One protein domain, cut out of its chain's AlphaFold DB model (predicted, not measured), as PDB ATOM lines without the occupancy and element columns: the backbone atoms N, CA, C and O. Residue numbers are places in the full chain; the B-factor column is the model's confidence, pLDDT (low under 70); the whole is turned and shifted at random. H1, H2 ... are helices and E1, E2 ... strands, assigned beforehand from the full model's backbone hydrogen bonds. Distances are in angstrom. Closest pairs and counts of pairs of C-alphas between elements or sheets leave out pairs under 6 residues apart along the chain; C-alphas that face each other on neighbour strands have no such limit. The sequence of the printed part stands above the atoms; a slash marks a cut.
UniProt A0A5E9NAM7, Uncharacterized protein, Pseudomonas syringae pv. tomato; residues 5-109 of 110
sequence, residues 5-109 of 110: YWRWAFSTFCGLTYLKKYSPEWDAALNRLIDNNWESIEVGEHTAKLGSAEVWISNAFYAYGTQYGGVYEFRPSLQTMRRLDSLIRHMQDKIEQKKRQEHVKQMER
ATOM      1  N   TYR A   5      22.941 -40.394  33.540       87.50
ATOM      2  CA  TYR A   5      21.772 -40.505  34.409       87.50
ATOM      3  C   TYR A   5      21.510 -39.240  35.225       87.50
ATOM      4  O   TYR A   5      20.355 -38.914  35.462       87.50
ATOM      5  N   TRP A   6      22.553 -38.495  35.602       86.25
ATOM      6  CA  TRP A   6      22.397 -37.211  36.289       86.25
ATOM      7  C   TRP A   6      21.786 -36.155  35.369       86.25
ATOM      8  O   TRP A   6      20.837 -35.478  35.760       86.25
ATOM      9  N   ARG A   7      22.273 -36.053  34.124       87.06
ATOM     10  CA  ARG A   7      21.674 -35.151  33.125       87.06
ATOM     11  C   ARG A   7      20.235 -35.549  32.810       87.06
ATOM     12  O   ARG A   7      19.367 -34.685  32.731       87.06
ATOM     13  N   TRP A   8      19.983 -36.849  32.681       87.31
ATOM     14  CA  TRP A   8      18.648 -37.386  32.459       87.31
ATOM     15  C   TRP A   8      17.694 -37.083  33.617       87.31
ATOM     16  O   TRP A   8      16.589 -36.604  33.370       87.31
ATOM     17  N   ALA A   9      18.112 -37.324  34.860       84.56
ATOM     18  CA  ALA A   9      17.287 -37.113  36.045       84.56
ATOM     19  C   ALA A   9      16.931 -35.632  36.211       84.56
ATOM     20  O   ALA A   9      15.759 -35.301  36.370       84.56
ATOM     21  N   PHE A  10      17.919 -34.740  36.080       83.56
ATOM     22  CA  PHE A  10      17.699 -33.295  36.159       83.56
ATOM     23  C   PHE A  10      16.756 -32.803  35.054       83.56
ATOM     24  O   PHE A  10      15.789 -32.091  35.310       83.56
ATOM     25  N   SER A  11      16.988 -33.243  33.816       80.69
ATOM     26  CA  SER A  11      16.160 -32.857  32.676       80.69
ATOM     27  C   SER A  11      14.736 -33.421  32.752       80.69
ATOM     28  O   SER A  11      13.792 -32.741  32.356       80.69
ATOM     29  N   THR A  12      14.569 -34.638  33.274       76.88
ATOM     30  CA  THR A  12      13.257 -35.271  33.458       76.88
ATOM     31  C   THR A  12      12.484 -34.622  34.602       76.88
ATOM     32  O   THR A  12      11.283 -34.423  34.466       76.88
ATOM     33  N   PHE A  13      13.151 -34.231  35.692       79.44
ATOM     34  CA  PHE A  13      12.518 -33.494  36.788       79.44
ATOM     35  C   PHE A  13      11.902 -32.174  36.300       79.44
ATOM     36  O   PHE A  13      10.744 -31.889  36.592       79.44
ATOM     37  N   CYS A  14      12.625 -31.422  35.465       75.06
ATOM     38  CA  CYS A  14      12.138 -30.164  34.886       75.06
ATOM     39  C   CYS A  14      11.151 -30.340  33.715       75.06
ATOM     40  O   CYS A  14      10.616 -29.351  33.220       75.06
ATOM     41  N   GLY A  15      10.924 -31.568  33.238       69.94
ATOM     42  CA  GLY A  15      10.168 -31.854  32.013       69.94
ATOM     43  C   GLY A  15       9.202 -33.030  32.134       69.94
ATOM     44  O   GLY A  15       8.850 -33.631  31.120       69.94
ATOM     45  N   LEU A  16       8.796 -33.386  33.357       71.38
ATOM     46  CA  LEU A  16       8.050 -34.613  33.654       71.38
ATOM     47  C   LEU A  16       6.738 -34.717  32.858       71.38
ATOM     48  O   LEU A  16       6.381 -35.793  32.390       71.38
ATOM     49  N   THR A  17       6.052 -33.591  32.653       77.81
ATOM     50  CA  THR A  17       4.795 -33.499  31.890       77.81
ATOM     51  C   THR A  17       4.986 -33.580  30.375       77.81
ATOM     52  O   THR A  17       4.025 -33.818  29.650       77.81
ATOM     53  N   TYR A  18       6.219 -33.419  29.888       77.38
ATOM     54  CA  TYR A  18       6.563 -33.446  28.466       77.38
ATOM     55  C   TYR A  18       7.130 -34.800  28.015       77.38
ATOM     56  O   TYR A  18       7.518 -34.947  26.851       77.38
ATOM     57  N   LEU A  19       7.190 -35.796  28.910       80.12
ATOM     58  CA  LEU A  19       7.724 -37.118  28.589       80.12
ATOM     59  C   LEU A  19       6.895 -37.792  27.494       80.12
ATOM     60  O   LEU A  19       5.707 -38.069  27.659       80.12
ATOM     61  N   LYS A  20       7.551 -38.105  26.378       85.88
ATOM     62  CA  LYS A  20       6.931 -38.855  25.287       85.88
ATOM     63  C   LYS A  20       6.690 -40.310  25.686       85.88
ATOM     64  O   LYS A  20       7.425 -40.884  26.497       85.88
ATOM     65  N   LYS A  21       5.666 -40.920  25.084       89.25
ATOM     66  CA  LYS A  21       5.307 -42.321  25.328       89.25
ATOM     67  C   LYS A  21       6.438 -43.236  24.860       89.25
ATOM     68  O   LYS A  21       6.959 -43.068  23.759       89.25
ATOM     69  N   TYR A  22       6.796 -44.212  25.689       91.12
ATOM     70  CA  TYR A  22       7.731 -45.261  25.300       91.12
ATOM     71  C   TYR A  22       7.136 -46.137  24.189       91.12
ATOM     72  O   TYR A  22       5.970 -46.532  24.279       91.12
ATOM     73  N   SER A  23       7.940 -46.459  23.174       92.88
ATOM     74  CA  SER A  23       7.591 -47.450  22.152       92.88
ATOM     75  C   SER A  23       8.686 -48.514  22.041       92.88
ATOM     76  O   SER A  23       9.826 -48.165  21.728       92.88
ATOM     77  N   PRO A  24       8.360 -49.804  22.251       94.50
ATOM     78  CA  PRO A  24       9.323 -50.888  22.081       94.50
ATOM     79  C   PRO A  24       9.734 -51.077  20.615       94.50
ATOM     80  O   PRO A  24      10.874 -51.442  20.338       94.50
ATOM     81  N   GLU A  25       8.838 -50.787  19.670       94.31
ATOM     82  CA  GLU A  25       9.128 -50.873  18.236       94.31
ATOM     83  C   GLU A  25      10.163 -49.827  17.825       94.31
ATOM     84  O   GLU A  25      11.152 -50.150  17.164       94.31
ATOM     85  N   TRP A  26       9.974 -48.584  18.278       94.12
ATOM     86  CA  TRP A  26      10.938 -47.515  18.031       94.12
ATOM     87  C   TRP A  26      12.267 -47.775  18.741       94.12
ATOM     88  O   TRP A  26      13.328 -47.579  18.156       94.12
ATOM     89  N   ASP A  27      12.226 -48.266  19.978       95.69
ATOM     90  CA  ASP A  27      13.427 -48.630  20.728       95.69
ATOM     91  C   ASP A  27      14.269 -49.683  19.989       95.69
ATOM     92  O   ASP A  27      15.478 -49.510  19.815       95.69
ATOM     93  N   ALA A  28      13.634 -50.743  19.486       96.75
ATOM     94  CA  ALA A  28      14.303 -51.768  18.692       96.75
ATOM     95  C   ALA A  28      14.838 -51.212  17.359       96.75
ATOM     96  O   ALA A  28      15.970 -51.516  16.976       96.75
ATOM     97  N   ALA A  29      14.052 -50.382  16.666       95.00
ATOM     98  CA  ALA A  29      14.463 -49.752  15.413       95.00
ATOM     99  C   ALA A  29      15.689 -48.845  15.607       95.00
ATOM    100  O   ALA A  29      16.665 -48.966  14.868       95.00
ATOM    101  N   LEU A  30      15.683 -47.998  16.639       95.44
ATOM    102  CA  LEU A  30      16.793 -47.099  16.939       95.44
ATOM    103  C   LEU A  30      18.063 -47.858  17.334       95.44
ATOM    104  O   LEU A  30      19.148 -47.482  16.896       95.44
ATOM    105  N   ASN A  31      17.955 -48.949  18.100       97.12
ATOM    106  CA  ASN A  31      19.117 -49.797  18.382       97.12
ATOM    107  C   ASN A  31      19.731 -50.365  17.097       97.12
ATOM    108  O   ASN A  31      20.935 -50.243  16.912       97.12
ATOM    109  N   ARG A  32      18.914 -50.893  16.175       96.56
ATOM    110  CA  ARG A  32      19.407 -51.388  14.874       96.56
ATOM    111  C   ARG A  32      20.068 -50.285  14.052       96.56
ATOM    112  O   ARG A  32      21.079 -50.526  13.402       96.56
ATOM    113  N   LEU A  33      19.508 -49.078  14.074       95.56
ATOM    114  CA  LEU A  33      20.091 -47.925  13.389       95.56
ATOM    115  C   LEU A  33      21.459 -47.560  13.971       95.56
ATOM    116  O   LEU A  33      22.393 -47.356  13.199       95.56
ATOM    117  N   ILE A  34      21.592 -47.539  15.299       96.25
ATOM    118  CA  ILE A  34      22.876 -47.339  15.983       96.25
ATOM    119  C   ILE A  34      23.862 -48.439  15.574       96.25
ATOM    120  O   ILE A  34      24.947 -48.124  15.100       96.25
ATOM    121  N   ASP A  35      23.474 -49.709  15.687       96.56
ATOM    122  CA  ASP A  35      24.348 -50.852  15.397       96.56
ATOM    123  C   ASP A  35      24.853 -50.858  13.947       96.56
ATOM    124  O   ASP A  35      26.018 -51.158  13.698       96.56
ATOM    125  N   ASN A  36      24.006 -50.467  12.992       96.12
ATOM    126  CA  ASN A  36      24.342 -50.501  11.569       96.12
ATOM    127  C   ASN A  36      25.050 -49.233  11.055       96.12
ATOM    128  O   ASN A  36      25.653 -49.283   9.990       96.12
ATOM    129  N   ASN A  37      24.943 -48.093  11.752       94.94
ATOM    130  CA  ASN A  37      25.369 -46.785  11.222       94.94
ATOM    131  C   ASN A  37      26.298 -46.013  12.170       94.94
ATOM    132  O   ASN A  37      26.533 -44.823  11.956       94.94
ATOM    133  N   TRP A  38      26.815 -46.640  13.231       92.81
ATOM    134  CA  TRP A  38      27.615 -45.941  14.242       92.81
ATOM    135  C   TRP A  38      28.867 -45.252  13.668       92.81
ATOM    136  O   TRP A  38      29.263 -44.206  14.173       92.81
ATOM    137  N   GLU A  39      29.470 -45.774  12.597       92.75
ATOM    138  CA  GLU A  39      30.663 -45.171  11.978       92.75
ATOM    139  C   GLU A  39      30.355 -43.959  11.087       92.75
ATOM    140  O   GLU A  39      31.211 -43.092  10.902       92.75
ATOM    141  N   SER A  40      29.143 -43.902  10.529       91.69
ATOM    142  CA  SER A  40      28.740 -42.948   9.488       91.69
ATOM    143  C   SER A  40      27.656 -41.974   9.948       91.69
ATOM    144  O   SER A  40      26.998 -41.347   9.122       91.69
ATOM    145  N   ILE A  41      27.427 -41.874  11.256       93.69
ATOM    146  CA  ILE A  41      26.448 -40.950  11.822       93.69
ATOM    147  C   ILE A  41      26.861 -39.494  11.562       93.69
ATOM    148  O   ILE A  41      27.997 -39.090  11.822       93.69
ATOM    149  N   GLU A  42      25.913 -38.688  11.089       93.88
ATOM    150  CA  GLU A  42      26.094 -37.244  10.934       93.88
ATOM    151  C   GLU A  42      25.492 -36.545  12.152       93.88
ATOM    152  O   GLU A  42      24.298 -36.669  12.429       93.88
ATOM    153  N   VAL A  43      26.326 -35.829  12.907       94.19
ATOM    154  CA  VAL A  43      25.906 -35.116  14.119       94.19
ATOM    155  C   VAL A  43      25.747 -33.635  13.795       94.19
ATOM    156  O   VAL A  43      26.735 -32.945  13.540       94.19
ATOM    157  N   GLY A  44      24.502 -33.163  13.798       91.75
ATOM    158  CA  GLY A  44      24.160 -31.750  13.679       91.75
ATOM    159  C   GLY A  44      24.127 -31.042  15.033       91.75
ATOM    160  O   GLY A  44      24.484 -31.601  16.071       91.75
ATOM    161  N   GLU A  45      23.672 -29.789  15.024       89.38
ATOM    162  CA  GLU A  45      23.485 -29.009  16.253       89.38
ATOM    163  C   GLU A  45      22.363 -29.592  17.117       89.38
ATOM    164  O   GLU A  45      22.526 -29.761  18.327       89.38
ATOM    165  N   HIS A  46      21.234 -29.939  16.487       90.81
ATOM    166  CA  HIS A  46      20.037 -30.363  17.205       90.81
ATOM    167  C   HIS A  46      19.646 -31.822  17.041       90.81
ATOM    168  O   HIS A  46      18.998 -32.392  17.934       90.81
ATOM    169  N   THR A  47      20.044 -32.407  15.923       94.50
ATOM    170  CA  THR A  47      19.654 -33.730  15.464       94.50
ATOM    171  C   THR A  47      20.881 -34.543  15.071       94.50
ATOM    172  O   THR A  47      21.969 -34.007  14.857       94.50
ATOM    173  N   ALA A  48      20.713 -35.858  14.997       95.00
ATOM    174  CA  ALA A  48      21.683 -36.752  14.393       95.00
ATOM    175  C   ALA A  48      21.013 -37.631  13.348       95.00
ATOM    176  O   ALA A  48      19.911 -38.140  13.568       95.00
ATOM    177  N   LYS A  49      21.700 -37.840  12.230       95.75
ATOM    178  CA  LYS A  49      21.233 -38.684  11.138       95.75
ATOM    179  C   LYS A  49      21.908 -40.048  11.205       95.75
ATOM    180  O   LYS A  49      23.126 -40.165  11.088       95.75
ATOM    181  N   LEU A  50      21.090 -41.076  11.394       93.81
ATOM    182  CA  LEU A  50      21.453 -42.486  11.440       93.81
ATOM    183  C   LEU A  50      20.827 -43.175  10.224       93.81
ATOM    184  O   LEU A  50      19.651 -43.544  10.239       93.81
ATOM    185  N   GLY A  51      21.602 -43.317   9.150       90.19
ATOM    186  CA  GLY A  51      21.108 -43.875   7.892       90.19
ATOM    187  C   GLY A  51      19.969 -43.034   7.305       90.19
ATOM    188  O   GLY A  51      20.162 -41.872   6.947       90.19
ATOM    189  N   SER A  52      18.775 -43.623   7.202       87.94
ATOM    190  CA  SER A  52      17.569 -42.956   6.693       87.94
ATOM    191  C   SER A  52      16.765 -42.200   7.755       87.94
ATOM    192  O   SER A  52      15.800 -41.523   7.404       87.94
ATOM    193  N   ALA A  53      17.123 -42.319   9.035       91.19
ATOM    194  CA  ALA A  53      16.400 -41.692  10.132       91.19
ATOM    195  C   ALA A  53      17.180 -40.511  10.706       91.19
ATOM    196  O   ALA A  53      18.400 -40.555  10.847       91.19
ATOM    197  N   GLU A  54      16.455 -39.477  11.106       94.31
ATOM    198  CA  GLU A  54      16.989 -38.349  11.857       94.31
ATOM    199  C   GLU A  54      16.362 -38.345  13.252       94.31
ATOM    200  O   GLU A  54      15.167 -38.608  13.401       94.31
ATOM    201  N   VAL A  55      17.169 -38.110  14.287       93.81
ATOM    202  CA  VAL A  55      16.747 -38.190  15.691       93.81
ATOM    203  C   VAL A  55      17.174 -36.962  16.480       93.81
ATOM    204  O   VAL A  55      18.243 -36.405  16.247       93.81
ATOM    205  N   TRP A  56      16.365 -36.553  17.453       93.19
ATOM    206  CA  TRP A  56      16.679 -35.426  18.333       93.19
ATOM    207  C   TRP A  56      17.798 -35.754  19.331       93.19
ATOM    208  O   TRP A  56      17.721 -36.755  20.048       93.19
ATOM    209  N   ILE A  57      18.801 -34.871  19.438       91.88
ATOM    210  CA  ILE A  57      19.954 -35.027  20.353       91.88
ATOM    211  C   ILE A  57      20.243 -33.803  21.237       91.88
ATOM    212  O   ILE A  57      21.042 -33.896  22.162       91.88
ATOM    213  N   SER A  58      19.632 -32.649  20.969       82.00
ATOM    214  CA  SER A  58      19.894 -31.412  21.734       82.00
ATOM    215  C   SER A  58      18.806 -31.049  22.734       82.00
ATOM    216  O   SER A  58      19.032 -30.229  23.622       82.00
ATOM    217  N   ASN A  59      17.621 -31.641  22.591       67.12
ATOM    218  CA  ASN A  59      16.492 -31.323  23.446       67.12
ATOM    219  C   ASN A  59      16.675 -31.952  24.835       67.12
ATOM    220  O   ASN A  59      17.422 -32.921  25.010       67.12
ATOM    221  N   ALA A  60      15.949 -31.434  25.824       65.12
ATOM    222  CA  ALA A  60      15.863 -32.082  27.126       65.12
ATOM    223  C   ALA A  60      15.427 -33.558  26.969       65.12
ATOM    224  O   ALA A  60      14.707 -33.931  26.039       65.12
ATOM    225  N   PHE A  61      15.878 -34.422  27.882       75.19
ATOM    226  CA  PHE A  61      15.777 -35.884  27.813       75.19
ATOM    227  C   PHE A  61      14.350 -36.435  27.624       75.19
ATOM    228  O   PHE A  61      14.179 -37.631  27.380       75.19
ATOM    229  N   TYR A  62      13.306 -35.610  27.719       72.12
ATOM    230  CA  TYR A  62      11.940 -35.985  27.358       72.12
ATOM    231  C   TYR A  62      11.750 -36.275  25.855       72.12
ATOM    232  O   TYR A  62      10.921 -37.126  25.536       72.12
ATOM    233  N   ALA A  63      12.532 -35.651  24.962       81.00
ATOM    234  CA  ALA A  63      12.489 -35.858  23.503       81.00
ATOM    235  C   ALA A  63      13.796 -36.438  22.924       81.00
ATOM    236  O   ALA A  63      13.920 -36.641  21.722       81.00
ATOM    237  N   TYR A  64      14.789 -36.727  23.763       90.19
ATOM    238  CA  TYR A  64      16.061 -37.281  23.308       90.19
ATOM    239  C   TYR A  64      15.875 -38.669  22.674       90.19
ATOM    240  O   TYR A  64      15.296 -39.570  23.286       90.19
ATOM    241  N   GLY A  65      16.374 -38.843  21.450       91.56
ATOM    242  CA  GLY A  65      16.240 -40.075  20.674       91.56
ATOM    243  C   GLY A  65      14.859 -40.301  20.052       91.56
ATOM    244  O   GLY A  65      14.604 -41.403  19.570       91.56
ATOM    245  N   THR A  66      13.954 -39.315  20.057       92.12
ATOM    246  CA  THR A  66      12.727 -39.387  19.248       92.12
ATOM    247  C   THR A  66      13.057 -39.108  17.780       92.12
ATOM    248  O   THR A  66      14.013 -38.391  17.474       92.12
ATOM    249  N   GLN A  67      12.270 -39.672  16.864       91.62
ATOM    250  CA  GLN A  67      12.411 -39.398  15.435       91.62
ATOM    251  C   GLN A  67      12.058 -37.934  15.125       91.62
ATOM    252  O   GLN A  67      11.009 -37.438  15.539       91.62
ATOM    253  N   TYR A  68      12.922 -37.254  14.377       89.12
ATOM    254  CA  TYR A  68      12.676 -35.918  13.843       89.12
ATOM    255  C   TYR A  68      11.683 -35.990  12.673       89.12
ATOM    256  O   TYR A  68      11.810 -36.847  11.799       89.12
ATOM    257  N   GLY A  69      10.671 -35.115  12.662       84.25
ATOM    258  CA  GLY A  69       9.669 -35.052  11.589       84.25
ATOM    259  C   GLY A  69       8.703 -36.245  11.507       84.25
ATOM    260  O   GLY A  69       7.946 -36.353  10.544       84.25
ATOM    261  N   GLY A  70       8.714 -37.150  12.490       78.38
ATOM    262  CA  GLY A  70       7.771 -38.265  12.558       78.38
ATOM    263  C   GLY A  70       6.356 -37.808  12.932       78.38
ATOM    264  O   GLY A  70       6.184 -36.907  13.747       78.38
ATOM    265  N   VAL A  71       5.333 -38.475  12.381       74.38
ATOM    266  CA  VAL A  71       3.913 -38.231  12.730       74.38
ATOM    267  C   VAL A  71       3.635 -38.551  14.205       74.38
ATOM    268  O   VAL A  71       2.786 -37.926  14.837       74.38
ATOM    269  N   TYR A  72       4.379 -39.506  14.767       74.00
ATOM    270  CA  TYR A  72       4.292 -39.895  16.166       74.00
ATOM    271  C   TYR A  72       5.653 -39.766  16.846       74.00
ATOM    272  O   TYR A  72       6.639 -40.367  16.424       74.00
ATOM    273  N   GLU A  73       5.694 -39.014  17.944       82.12
ATOM    274  CA  GLU A  73       6.903 -38.833  18.742       82.12
ATOM    275  C   GLU A  73       6.946 -39.874  19.862       82.12
ATOM    276  O   GLU A  73       6.343 -39.700  20.926       82.12
ATOM    277  N   PHE A  74       7.668 -40.969  19.619       88.00
ATOM    278  CA  PHE A  74       7.901 -42.008  20.616       88.00
ATOM    279  C   PHE A  74       9.302 -41.948  21.197       88.00
ATOM    280  O   PHE A  74      10.293 -41.716  20.503       88.00
ATOM    281  N   ARG A  75       9.372 -42.219  22.494       89.69
ATOM    282  CA  ARG A  75      10.609 -42.282  23.256       89.69
ATOM    283  C   ARG A  75      11.205 -43.694  23.196       89.69
ATOM    284  O   ARG A  75      10.460 -44.652  23.422       89.69
ATOM    285  N   PRO A  76      12.520 -43.853  22.984       93.06
ATOM    286  CA  PRO A  76      13.193 -45.125  23.214       93.06
ATOM    287  C   PRO A  76      13.415 -45.367  24.720       93.06
ATOM    288  O   PRO A  76      13.082 -44.537  25.575       93.06
ATOM    289  N   SER A  77      13.985 -46.513  25.074       93.31
ATOM    290  CA  SER A  77      14.382 -46.818  26.447       93.31
ATOM    291  C   SER A  77      15.558 -45.943  26.896       93.31
ATOM    292  O   SER A  77      16.333 -45.421  26.090       93.31
ATOM    293  N   LEU A  78      15.744 -45.818  28.213       91.44
ATOM    294  CA  LEU A  78      16.891 -45.096  28.780       91.44
ATOM    295  C   LEU A  78      18.230 -45.714  28.381       91.44
ATOM    296  O   LEU A  78      19.220 -45.001  28.224       91.44
ATOM    297  N   GLN A  79      18.263 -47.035  28.217       93.94
ATOM    298  CA  GLN A  79      19.454 -47.742  27.775       93.94
ATOM    299  C   GLN A  79      19.832 -47.312  26.357       93.94
ATOM    300  O   GLN A  79      20.976 -46.928  26.123       93.94
ATOM    301  N   THR A  80      18.869 -47.283  25.439       95.56
ATOM    302  CA  THR A  80      19.081 -46.843  24.056       95.56
ATOM    303  C   THR A  80      19.481 -45.375  23.981       95.56
ATOM    304  O   THR A  80      20.420 -45.037  23.266       95.56
ATOM    305  N   MET A  81      18.862 -44.501  24.783       94.12
ATOM    306  CA  MET A  81      19.298 -43.102  24.890       94.12
ATOM    307  C   MET A  81      20.751 -42.978  25.345       94.12
ATOM    308  O   MET A  81      21.488 -42.149  24.821       94.12
ATOM    309  N   ARG A  82      21.181 -43.796  26.313       94.25
ATOM    310  CA  ARG A  82      22.568 -43.802  26.786       94.25
ATOM    311  C   ARG A  82      23.534 -44.273  25.702       94.25
ATOM    312  O   ARG A  82      24.624 -43.709  25.582       94.25
ATOM    313  N   ARG A  83      23.151 -45.297  24.931       95.44
ATOM    314  CA  ARG A  83      23.930 -45.767  23.774       95.44
ATOM    315  C   ARG A  83      24.079 -44.650  22.742       95.44
ATOM    316  O   ARG A  83      25.202 -44.359  22.341       95.44
ATOM    317  N   LEU A  84      22.976 -43.981  22.404       95.25
ATOM    318  CA  LEU A  84      22.972 -42.834  21.500       95.25
ATOM    319  C   LEU A  84      23.868 -41.702  22.025       95.25
ATOM    320  O   LEU A  84      24.749 -41.255  21.308       95.25
ATOM    321  N   ASP A  85      23.731 -41.295  23.289       93.81
ATOM    322  CA  ASP A  85      24.548 -40.222  23.879       93.81
ATOM    323  C   ASP A  85      26.047 -40.540  23.877       93.81
ATOM    324  O   ASP A  85      26.863 -39.664  23.599       93.81
ATOM    325  N   SER A  86      26.412 -41.800  24.123       94.25
ATOM    326  CA  SER A  86      27.809 -42.243  24.052       94.25
ATOM    327  C   SER A  86      28.353 -42.139  22.625       94.25
ATOM    328  O   SER A  86      29.465 -41.651  22.429       94.25
ATOM    329  N   LEU A  87      27.555 -42.543  21.633       95.00
ATOM    330  CA  LEU A  87      27.910 -42.435  20.219       95.00
ATOM    331  C   LEU A  87      28.065 -40.971  19.780       95.00
ATOM    332  O   LEU A  87      29.072 -40.614  19.174       95.00
ATOM    333  N   ILE A  88      27.107 -40.108  20.128       93.88
ATOM    334  CA  ILE A  88      27.146 -38.680  19.789       93.88
ATOM    335  C   ILE A  88      28.396 -38.015  20.363       93.88
ATOM    336  O   ILE A  88      29.104 -37.323  19.634       93.88
ATOM    337  N   ARG A  89      28.710 -38.270  21.638       92.50
ATOM    338  CA  ARG A  89      29.919 -37.738  22.283       92.50
ATOM    339  C   ARG A  89      31.187 -38.199  21.584       92.50
ATOM    340  O   ARG A  89      32.028 -37.370  21.260       92.50
ATOM    341  N   HIS A  90      31.290 -39.496  21.292       93.44
ATOM    342  CA  HIS A  90      32.442 -40.047  20.580       93.44
ATOM    343  C   HIS A  90      32.673 -39.345  19.234       93.44
ATOM    344  O   HIS A  90      33.801 -38.989  18.890       93.44
ATOM    345  N   MET A  91      31.598 -39.097  18.487       93.75
ATOM    346  CA  MET A  91      31.676 -38.449  17.180       93.75
ATOM    347  C   MET A  91      31.984 -36.954  17.283       93.75
ATOM    348  O   MET A  91      32.785 -36.447  16.498       93.75
ATOM    349  N   GLN A  92      31.420 -36.255  18.269       91.75
ATOM    350  CA  GLN A  92      31.746 -34.854  18.553       91.75
ATOM    351  C   GLN A  92      33.221 -34.686  18.938       91.75
ATOM    352  O   GLN A  92      33.896 -33.832  18.363       91.75
ATOM    353  N   ASP A  93      33.740 -35.546  19.817       92.88
ATOM    354  CA  ASP A  93      35.150 -35.541  20.220       92.88
ATOM    355  C   ASP A  93      36.065 -35.777  19.006       92.88
ATOM    356  O   ASP A  93      37.060 -35.074  18.817       92.88
ATOM    357  N   LYS A  94      35.703 -36.720  18.124       93.00
ATOM    358  CA  LYS A  94      36.434 -36.997  16.876       93.00
ATOM    359  C   LYS A  94      36.437 -35.790  15.930       93.00
ATOM    360  O   LYS A  94      37.478 -35.463  15.353       93.00
ATOM    361  N   ILE A  95      35.297 -35.112  15.775       91.50
ATOM    362  CA  ILE A  95      35.177 -33.888  14.965       91.50
ATOM    363  C   ILE A  95      36.045 -32.772  15.555       91.50
ATOM    364  O   ILE A  95      36.765 -32.096  14.818       91.50
ATOM    365  N   GLU A  96      36.007 -32.580  16.872       92.25
ATOM    366  CA  GLU A  96      36.787 -31.549  17.553       92.25
ATOM    367  C   GLU A  96      38.294 -31.805  17.435       92.25
ATOM    368  O   GLU A  96      39.053 -30.893  17.104       92.25
ATOM    369  N   GLN A  97      38.739 -33.048  17.628       93.94
ATOM    370  CA  GLN A  97      40.139 -33.436  17.445       93.94
ATOM    371  C   GLN A  97      40.621 -33.159  16.020       93.94
ATOM    372  O   GLN A  97      41.703 -32.599  15.841       93.94
ATOM    373  N   LYS A  98      39.810 -33.489  15.008       93.25
ATOM    374  CA  LYS A  98      40.136 -33.202  13.607       93.25
ATOM    375  C   LYS A  98      40.282 -31.697  13.359       93.25
ATOM    376  O   LYS A  98      41.287 -31.279  12.789       93.25
ATOM    377  N   LYS A  99      39.352 -30.880  13.868       93.00
ATOM    378  CA  LYS A  99      39.429 -29.407  13.784       93.00
ATOM    379  C   LYS A  99      40.689 -28.858  14.454       93.00
ATOM    380  O   LYS A  99      41.366 -28.006  13.886       93.00
ATOM    381  N   ARG A 100      41.039 -29.365  15.643       93.25
ATOM    382  CA  ARG A 100      42.269 -28.975  16.354       93.25
ATOM    383  C   ARG A 100      43.521 -29.321  15.542       93.25
ATOM    384  O   ARG A 100      44.406 -28.484  15.421       93.25
ATOM    385  N   GLN A 101      43.584 -30.515  14.951       93.81
ATOM    386  CA  GLN A 101      44.710 -30.927  14.102       93.81
ATOM    387  C   GLN A 101      44.838 -30.072  12.837       93.81
ATOM    388  O   GLN A 101      45.948 -29.719  12.443       93.81
ATOM    389  N   GLU A 102      43.721 -29.735  12.193       93.69
ATOM    390  CA  GLU A 102      43.704 -28.839  11.032       93.69
ATOM    391  C   GLU A 102      44.197 -27.437  11.402       93.69
ATOM    392  O   GLU A 102      45.009 -26.868  10.674       93.69
ATOM    393  N   HIS A 103      43.780 -26.917  12.559       91.62
ATOM    394  CA  HIS A 103      44.229 -25.618  13.055       91.62
ATOM    395  C   HIS A 103      45.737 -25.590  13.346       91.62
ATOM    396  O   HIS A 103      46.424 -24.674  12.898       91.62
ATOM    397  N   VAL A 104      46.281 -26.621  14.007       93.19
ATOM    398  CA  VAL A 104      47.732 -26.737  14.254       93.19
ATOM    399  C   VAL A 104      48.514 -26.782  12.938       93.19
ATOM    400  O   VAL A 104      49.461 -26.024  12.766       93.19
ATOM    401  N   LYS A 105      48.068 -27.582  11.959       92.69
ATOM    402  CA  LYS A 105      48.701 -27.646  10.628       92.69
ATOM    403  C   LYS A 105      48.664 -26.317   9.875       92.69
ATOM    404  O   LYS A 105      49.546 -26.059   9.063       92.69
ATOM    405  N   GLN A 106      47.622 -25.508  10.074       90.38
ATOM    406  CA  GLN A 106      47.560 -24.166   9.501       90.38
ATOM    407  C   GLN A 106      48.573 -23.238  10.170       90.38
ATOM    408  O   GLN A 106      49.255 -22.513   9.458       90.38
ATOM    409  N   MET A 107      48.711 -23.297  11.499       86.31
ATOM    410  CA  MET A 107      49.697 -22.500  12.234       86.31
ATOM    411  C   MET A 107      51.147 -22.863  11.886       86.31
ATOM    412  O   MET A 107      51.967 -21.966  11.789       86.31
ATOM    413  N   GLU A 108      51.458 -24.141  11.650       83.44
ATOM    414  CA  GLU A 108      52.803 -24.605  11.250       83.44
ATOM    415  C   GLU A 108      53.199 -24.228   9.810       83.44
ATOM    416  O   GLU A 108      54.357 -24.383   9.426       83.44
ATOM    417  N   ARG A 109      52.245 -23.784   8.979       73.62
ATOM    418  CA  ARG A 109      52.508 -23.334   7.599       73.62
ATOM    419  C   ARG A 109      52.875 -21.850   7.492       73.62
ATOM    420  O   ARG A 109      53.200 -21.422   6.384       73.62
TER     421      ARG A 109
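This is residues 5 to 109 of the 110 residues of an uncharacterized protein of Pseudomonas syringae pv. tomato (UniProt A0A5E9NAM7). A compact body has one long arm: the later part of helix H3, with residues 96 to 107 of it, sticks out far beyond the rest. In the body a small two-strand hairpin, E1 and E2, packs on H2, the first part of H3 runs beside H2, a long loop joins E2 to H3, and short H1 lies at the edge. The printed part has 105 residues, with three named helices and two named strands in the order H1, H2, E1, E2, H3; the two-strand sheet is antiparallel and the class is mostly helix. The whole is only just loose, close to compact, with a radius of gyration of the C-alphas of 15.6 A, and spans 54 by 30 by 22 A.

E1, residues 47 to 50, and E2, residues 53 to 56, form an antiparallel hairpin at 151 degrees; N 48 and O 55 are within hydrogen-bond range at 2.8 A, as are N 55 and O 48 at 2.8 A. Residues 42 to 43 pair antiparallel with residues 48 to 49 of E1. H2, residues 24 to 37, comes closest to E1 at the C-alphas of Asn 37 and Leu 50, 5.8 A apart. H3, residues 78 to 107, touches H2 with residues 80 to 84 alone, closest at the C-alphas of Asn 31 and Thr 80, 6.4 A, at a shallow tilt of 28 degrees, the same way. H1, residues 5 to 13, is near H3, with 5 pairs of C-alphas within 10 A, and apart from E1, E2 and H2. In H1, H2 and H3 every O i to N i+4 pair is within hydrogen-bond range.

H1 begins at C-alpha 5, (21.772, -40.505, 34.409), and is 11.9 A long. H2 is 19.8 A, E1 9.8 A and E2 10.3 A. H3 is 43.1 A, from (16.891, -45.096, 28.780) to (49.697, -22.500, 12.234).

The C-alphas farthest apart, of Thr 17 and Arg 109, are 54.5 A apart. Residues 96 to 109 stand free. The link E2 to H3, 21 residues, is long; the printed part has no cut. Residues 15, 59 and 60 have pLDDT under 70.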